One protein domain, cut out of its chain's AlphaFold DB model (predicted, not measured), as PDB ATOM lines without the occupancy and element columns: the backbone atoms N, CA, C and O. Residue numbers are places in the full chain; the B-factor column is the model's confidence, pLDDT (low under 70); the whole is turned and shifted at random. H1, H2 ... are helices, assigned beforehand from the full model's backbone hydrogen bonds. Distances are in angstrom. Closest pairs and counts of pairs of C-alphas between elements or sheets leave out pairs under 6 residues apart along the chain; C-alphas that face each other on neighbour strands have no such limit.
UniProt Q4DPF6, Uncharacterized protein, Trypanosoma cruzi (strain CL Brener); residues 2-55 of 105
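Overview. This is residues 2 to 55 of the 105 residues of an uncharacterized protein of Trypanosoma cruzi (strain CL Brener) (UniProt Q4DPF6). Three helices follow one another in a loose zigzag: H2 is the long middle piece, H1 makes a corner with its beginning, and H3 folds back from its other end and packs on it at a steep angle. H1 is set off from H3, and short stretches with no named element, residues 2 to 8 and 51 to 55, make the two ends. The printed part has 54 residues with three named helices, in the order H1, H2, H3, and no named strand; the class is all helix. The whole is only just loose, close to compact, with a radius of gyration of the C-alphas of 12.2 A, and the C-alphas span 32 by 28 by 16 A.

Along the chain. H1 is residues 9 to 18, 14.4 A from first to last C-alpha, and begins with C-alpha 9 at (115.602, 99.416, 107.740). H2 is residues 21 to 34, 20.1 A long, with C-alpha 21 at (107.364, 95.333, 98.797). H3 is residues 39 to 50, 15.8 A long, and ends with C-alpha 50 at (101.449, 90.627, 88.038).

Arrangement. H1 and H2 are close but not clearly touching, with 2 pairs of C-alphas within 8 A; the closest C-alphas are those of Leu 15 and Arg 21, 5.2 A apart. Their lines are about perpendicular, at 85 degrees. H2 and H3 touch, and their closest C-alphas, those of Phe 27 and Trp 46, are 7.4 A apart. They run opposite ways at a steep tilt of 54 degrees. H1 and H3 are apart. In H1, H2 and H3 every O i to N i+4 pair is within hydrogen-bond range.

Size, cuts and confidence. The two C-alphas farthest apart are those of Glu 9 and Asn 37, 32.4 A. The printed part has no cut, and the links from H1 to H2 and from H2 to H3 are tight, with 2 and 4 residues between the helices. The mean pLDDT of the printed part is 84.7, and residues 2 to 3 and 52 to 55 are under 70.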
ATOM      1  N   ASP A   2      99.296  87.829 105.001       57.40
ATOM      2  CA  ASP A   2     100.427  88.749 105.054       57.40
ATOM      3  C   ASP A   2     101.563  88.023 105.781       57.40
ATOM      4  O   ASP A   2     101.381  87.588 106.921       57.40
ATOM      5  N   TYR A   3     102.682  87.769 105.101       64.04
ATOM      6  CA  TYR A   3     103.789  87.013 105.702       64.04
ATOM      7  C   TYR A   3     104.592  87.861 106.691       64.04
ATOM      8  O   TYR A   3     105.515  87.323 107.298       64.04
ATOM      9  N   ASN A   4     104.229  89.144 106.875       70.27
ATOM     10  CA  ASN A   4     104.878  90.085 107.791       70.27
ATOM     11  C   ASN A   4     106.401  89.942 107.727       70.27
ATOM     12  O   ASN A   4     107.063  89.719 108.740       70.27
ATOM     13  N   LEU A   5     106.943  89.983 106.506       75.84
ATOM     14  CA  LEU A   5     108.366  89.782 106.289       75.84
ATOM     15  C   LEU A   5     109.127  90.889 107.028       75.84
ATOM     16  O   LEU A   5     108.971  92.079 106.744       75.84
ATOM     17  N   GLU A   6     109.940  90.490 108.002       81.91
ATOM     18  CA  GLU A   6     110.782  91.417 108.747       81.91
ATOM     19  C   GLU A   6     111.953  91.852 107.868       81.91
ATOM     20  O   GLU A   6     112.985  91.194 107.751       81.91
ATOM     21  N   TYR A   7     111.776  92.991 107.216       81.52
ATOM     22  CA  TYR A   7     112.845  93.684 106.516       81.52
ATOM     23  C   TYR A   7     113.596  94.580 107.504       81.52
ATOM     24  O   TYR A   7     112.967  95.331 108.256       81.52
ATOM     25  N   GLY A   8     114.930  94.554 107.474       87.18
ATOM     26  CA  GLY A   8     115.730  95.597 108.119       87.18
ATOM     27  C   GLY A   8     115.467  96.968 107.485       87.18
ATOM     28  O   GLY A   8     114.838  97.075 106.431       87.18
ATOM     29  N   GLU A   9     115.909  98.038 108.147       86.77
ATOM     30  CA  GLU A   9     115.602  99.416 107.740       86.77
ATOM     31  C   GLU A   9     116.065  99.733 106.310       86.77
ATOM     32  O   GLU A   9     115.257 100.178 105.498       86.77
ATOM     33  N   GLU A  10     117.307  99.380 105.965       89.06
ATOM     34  CA  GLU A  10     117.852  99.566 104.614       89.06
ATOM     35  C   GLU A  10     117.070  98.776 103.550       89.06
ATOM     36  O   GLU A  10     116.834  99.266 102.443       89.06
ATOM     37  N   GLN A  11     116.633  97.549 103.870       85.52
ATOM     38  CA  GLN A  11     115.829  96.746 102.947       85.52
ATOM     39  C   GLN A  11     114.430  97.338 102.769       85.52
ATOM     40  O   GLN A  11     113.932  97.364 101.644       85.52
ATOM     41  N   ARG A  12     113.801  97.836 103.845       85.75
ATOM     42  CA  ARG A  12     112.499  98.517 103.765       85.75
ATOM     43  C   ARG A  12     112.577  99.736 102.864       85.75
ATOM     44  O   ARG A  12     111.792  99.827 101.925       85.75
ATOM     45  N   GLU A  13     113.551 100.611 103.103       87.12
ATOM     46  CA  GLU A  13     113.748 101.822 102.304       87.12
ATOM     47  C   GLU A  13     113.997 101.478 100.829       87.12
ATOM     48  O   GLU A  13     113.396 102.067  99.928       87.12
ATOM     49  N   TYR A  14     114.837 100.471 100.560       86.12
ATOM     50  CA  TYR A  14     115.067  99.996  99.201       86.12
ATOM     51  C   TYR A  14     113.766  99.530  98.532       86.12
ATOM     52  O   TYR A  14     113.482  99.957  97.411       86.12
ATOM     53  N   LEU A  15     112.992  98.666  99.201       85.27
ATOM     54  CA  LEU A  15     111.769  98.060  98.663       85.27
ATOM     55  C   LEU A  15     110.642  99.065  98.450       85.27
ATOM     56  O   LEU A  15     109.915  98.951  97.461       85.27
ATOM     57  N   GLU A  16     110.518 100.040  99.345       83.84
ATOM     58  CA  GLU A  16     109.596 101.162  99.203       83.84
ATOM     59  C   GLU A  16     109.988 102.029  98.005       83.84
ATOM     60  O   GLU A  16     109.167 102.272  97.121       83.84
ATOM     61  N   ARG A  17     111.273 102.387  97.886       82.91
ATOM     62  CA  ARG A  17     111.788 103.181  96.761       82.91
ATOM     63  C   ARG A  17     111.557 102.519  95.404       82.91
ATOM     64  O   ARG A  17     111.297 103.218  94.427       82.91
ATOM     65  N   VAL A  18     111.689 101.195  95.308       84.48
ATOM     66  CA  VAL A  18     111.434 100.470  94.049       84.48
ATOM     67  C   VAL A  18     109.967 100.064  93.867       84.48
ATOM     68  O   VAL A  18     109.611  99.586  92.792       84.48
ATOM     69  N   GLY A  19     109.116 100.241  94.885       83.42
ATOM     70  CA  GLY A  19     107.705  99.852  94.854       83.42
ATOM     71  C   GLY A  19     107.477  98.340  94.732       83.42
ATOM     72  O   GLY A  19     106.514  97.922  94.097       83.42
ATOM     73  N   MET A  20     108.376  97.517  95.288       86.24
ATOM     74  CA  MET A  20     108.345  96.049  95.139       86.24
ATOM     75  C   MET A  20     107.890  95.295  96.388       86.24
ATOM     76  O   MET A  20     107.727  94.078  96.320       86.24
ATOM     77  N   ARG A  21     107.693  95.982  97.519       84.20
ATOM     78  CA  ARG A  21     107.364  95.333  98.797       84.20
ATOM     79  C   ARG A  21     106.138  94.416  98.693       84.20
ATOM     80  O   ARG A  21     106.255  93.222  98.950       84.20
ATOM     81  N   GLU A  22     105.012  94.953  98.229       85.39
ATOM     82  CA  GLU A  22     103.750  94.207  98.092       85.39
ATOM     83  C   GLU A  22     103.877  93.016  97.129       85.39
ATOM     84  O   GLU A  22     103.331  91.937  97.374       85.39
ATOM     85  N   TYR A  23     104.640  93.182  96.042       88.21
ATOM     86  CA  TYR A  23     104.882  92.109  95.081       88.21
ATOM     87  C   TYR A  23     105.692  90.966  95.700       88.21
ATOM     88  O   TYR A  23     105.373  89.805  95.466       88.21
ATOM     89  N   LEU A  24     106.715  91.270  96.504       88.14
ATOM     90  CA  LEU A  24     107.507  90.238  97.175       88.14
ATOM     91  C   LEU A  24     106.687  89.470  98.211       88.14
ATOM     92  O   LEU A  24     106.732  88.242  98.220       88.14
ATOM     93  N   GLU A  25     105.922  90.168  99.049       87.81
ATOM     94  CA  GLU A  25     105.056  89.536 100.051       87.81
ATOM     95  C   GLU A  25     104.005  88.633  99.376       87.81
ATOM     96  O   GLU A  25     103.830  87.475  99.768       87.81
ATOM     97  N   THR A  26     103.380  89.106  98.291       90.50
ATOM     98  CA  THR A  26     102.401  88.322  97.519       90.50
ATOM     99  C   THR A  26     103.044  87.121  96.823       90.50
ATOM    100  O   THR A  26     102.485  86.025  96.838       90.50
ATOM    101  N   PHE A  27     104.233  87.287  96.238       91.63
ATOM    102  CA  PHE A  27     104.964  86.190  95.606       91.63
ATOM    103  C   PHE A  27     105.315  85.093  96.615       91.63
ATOM    104  O   PHE A  27     105.049  83.918  96.364       91.63
ATOM    105  N   VAL A  28     105.864  85.464  97.777       90.46
ATOM    106  CA  VAL A  28     106.203  84.509  98.843       90.46
ATOM    107  C   VAL A  28     104.958  83.758  99.308       90.46
ATOM    108  O   VAL A  28     105.000  82.532  99.446       90.46
ATOM    109  N   ALA A  29     103.834  84.459  99.474       89.98
ATOM    110  CA  ALA A  29     102.566  83.832  99.821       89.98
ATOM    111  C   ALA A  29     102.123  82.778  98.807       89.98
ATOM    112  O   ALA A  29     101.727  81.670  99.177       89.98
ATOM    113  N   GLU A  30     102.236  83.100  97.525       92.82
ATOM    114  CA  GLU A  30     101.858  82.207  96.442       92.82
ATOM    115  C   GLU A  30     102.802  81.005  96.308       92.82
ATOM    116  O   GLU A  30     102.330  79.885  96.116       92.82
ATOM    117  N   VAL A  31     104.110  81.185  96.505       93.58
ATOM    118  CA  VAL A  31     105.082  80.078  96.520       93.58
ATOM    119  C   VAL A  31     104.787  79.105  97.657       93.58
ATOM    120  O   VAL A  31     104.749  77.895  97.435       93.58
ATOM    121  N   VAL A  32     104.545  79.603  98.873       90.48
ATOM    122  CA  VAL A  32     104.239  78.744 100.028       90.48
ATOM    123  C   VAL A  32     102.910  78.010  99.834       90.48
ATOM    124  O   VAL A  32     102.785  76.846 100.227       90.48
ATOM    125  N   ARG A  33     101.930  78.667  99.202       91.99
ATOM    126  CA  ARG A  33     100.618  78.089  98.894       91.99
ATOM    127  C   ARG A  33     100.695  77.007  97.817       91.99
ATOM    128  O   ARG A  33     100.106  75.944  97.991       91.99
ATOM    129  N   GLN A  34     101.376  77.281  96.706       92.84
ATOM    130  CA  GLN A  34     101.389  76.406  95.529       92.84
ATOM    131  C   GLN A  34     102.481  75.337  95.584       92.84
ATOM    132  O   GLN A  34     102.311  74.281  94.983       92.84
ATOM    133  N   LYS A  35     103.575  75.594  96.312       92.02
ATOM    134  CA  LYS A  35     104.755  74.721  96.412       92.02
ATOM    135  C   LYS A  35     105.231  74.241  95.030       92.02
ATOM    136  O   LYS A  35     105.254  73.036  94.780       92.02
ATOM    137  N   PRO A  36     105.562  75.167  94.111       92.94
ATOM    138  CA  PRO A  36     105.971  74.806  92.760       92.94
ATOM    139  C   PRO A  36     107.247  73.954  92.781       92.94
ATOM    140  O   PRO A  36     108.162  74.215  93.560       92.94
ATOM    141  N   ASN A  37     107.323  72.965  91.887       94.41
ATOM    142  CA  ASN A  37     108.524  72.135  91.725       94.41
ATOM    143  C   ASN A  37     109.695  72.914  91.101       94.41
ATOM    144  O   ASN A  37     110.852  72.603  91.372       94.41
ATOM    145  N   ASP A  38     109.392  73.922  90.277       94.12
ATOM    146  CA  ASP A  38     110.367  74.847  89.700       94.12
ATOM    147  C   ASP A  38     110.007  76.278  90.108       94.12
ATOM    148  O   ASP A  38     109.068  76.890  89.590       94.12
ATOM    149  N   ILE A  39     110.758  76.808  91.072       91.96
ATOM    150  CA  ILE A  39     110.531  78.151  91.602       91.96
ATOM    151  C   ILE A  39     110.884  79.253  90.595       91.96
ATOM    152  O   ILE A  39     110.293  80.328  90.654       91.96
ATOM    153  N   TYR A  40     111.809  79.006  89.663       91.59
ATOM    154  CA  TYR A  40     112.220  80.002  88.673       91.59
ATOM    155  C   TYR A  40     111.184  80.125  87.562       91.59
ATOM    156  O   TYR A  40     110.819  81.244  87.195       91.59
ATOM    157  N   ALA A  41     110.664  78.992  87.078       91.40
ATOM    158  CA  ALA A  41     109.536  78.981  86.152       91.40
ATOM    159  C   ALA A  41     108.311  79.657  86.787       91.40
ATOM    160  O   ALA A  41     107.710  80.550  86.193       91.40
ATOM    161  N   PHE A  42     108.012  79.319  88.046       93.96
ATOM    162  CA  PHE A  42     106.912  79.939  88.778       93.96
ATOM    163  C   PHE A  42     107.089  81.454  88.950       93.96
ATOM    164  O   PHE A  42     106.146  82.208  88.726       93.96
ATOM    165  N   LEU A  43     108.289  81.918  89.313       92.69
ATOM    166  CA  LEU A  43     108.596  83.346  89.415       92.69
ATOM    167  C   LEU A  43     108.390  84.064  88.083       92.69
ATOM    168  O   LEU A  43     107.812  85.148  88.072       92.69
ATOM    169  N   HIS A  44     108.848  83.480  86.977       88.66
ATOM    170  CA  HIS A  44     108.680  84.061  85.650       88.66
ATOM    171  C   HIS A  44     107.199  84.224  85.285       88.66
ATOM    172  O   HIS A  44     106.778  85.310  84.874       88.66
ATOM    173  N   ASP A  45     106.400  83.175  85.471       90.52
ATOM    174  CA  ASP A  45     104.973  83.185  85.142       90.52
ATOM    175  C   ASP A  45     104.197  84.131  86.062       90.52
ATOM    176  O   ASP A  45     103.390  84.945  85.603       90.52
ATOM    177  N   TRP A  46     104.498  84.092  87.362       93.25
ATOM    178  CA  TRP A  46     103.908  84.988  88.345       93.25
ATOM    179  C   TRP A  46     104.251  86.449  88.039       93.25
ATOM    180  O   TRP A  46     103.354  87.289  87.977       93.25
ATOM    181  N   ALA A  47     105.522  86.761  87.776       89.37
ATOM    182  CA  ALA A  47     105.951  88.111  87.426       89.37
ATOM    183  C   ALA A  47     105.304  88.576  86.117       89.37
ATOM    184  O   ALA A  47     104.843  89.708  86.038       89.37
ATOM    185  N   SER A  48     105.191  87.706  85.113       86.21
ATOM    186  CA  SER A  48     104.521  88.038  83.850       86.21
ATOM    187  C   SER A  48     103.040  88.381  84.049       86.21
ATOM    188  O   SER A  48     102.527  89.293  83.400       86.21
ATOM    189  N   ALA A  49     102.356  87.695  84.969       86.94
ATOM    190  CA  ALA A  49     100.956  87.957  85.290       86.94
ATOM    191  C   ALA A  49     100.746  89.247  86.107       86.94
ATOM    192  O   ALA A  49      99.779  89.973  85.866       86.94
ATOM    193  N   HIS A  50     101.636  89.544  87.059       84.37
ATOM    194  CA  HIS A  50     101.449  90.627  88.038       84.37
ATOM    195  C   HIS A  50     102.176  91.926  87.664       84.37
ATOM    196  O   HIS A  50     101.720  93.023  87.996       84.37
ATOM    197  N   CYS A  51     103.274  91.838  86.916       75.95
ATOM    198  CA  CYS A  51     104.049  92.982  86.451       75.95
ATOM    199  C   CYS A  51     103.575  93.415  85.055       75.95
ATOM    200  O   CYS A  51     104.343  93.446  84.098       75.95
ATOM    201  N   GLN A  52     102.302  93.806  84.925       65.35
ATOM    202  CA  GLN A  52     101.758  94.316  83.654       65.35
ATOM    203  C   GLN A  52     102.300  95.694  83.252       65.35
ATOM    204  O   GLN A  52     102.017  96.181  82.156       65.35
ATOM    205  N   LYS A  53     103.156  96.311  84.076       62.50
ATOM    206  CA  LYS A  53     104.057  97.360  83.600       62.50
ATOM    207  C   LYS A  53     105.150  96.709  82.753       62.50
ATOM    208  O   LYS A  53     106.331  96.759  83.094       62.50
ATOM    209  N   GLN A  54     104.764  96.172  81.595       55.18
ATOM    210  CA  GLN A  54     105.643  96.223  80.443       55.18
ATOM    211  C   GLN A  54     105.911  97.706  80.218       55.18
ATOM    212  O   GLN A  54     105.181  98.415  79.524       55.18
ATOM    213  N   THR A  55     106.956  98.206  80.875       58.43
ATOM    214  CA  THR A  55     107.642  99.386  80.387       58.43
ATOM    215  C   THR A  55     107.902  99.024  78.937       58.43
ATOM    216  O   THR A  55     108.569  98.019  78.689       58.43
TER     217      THR A  55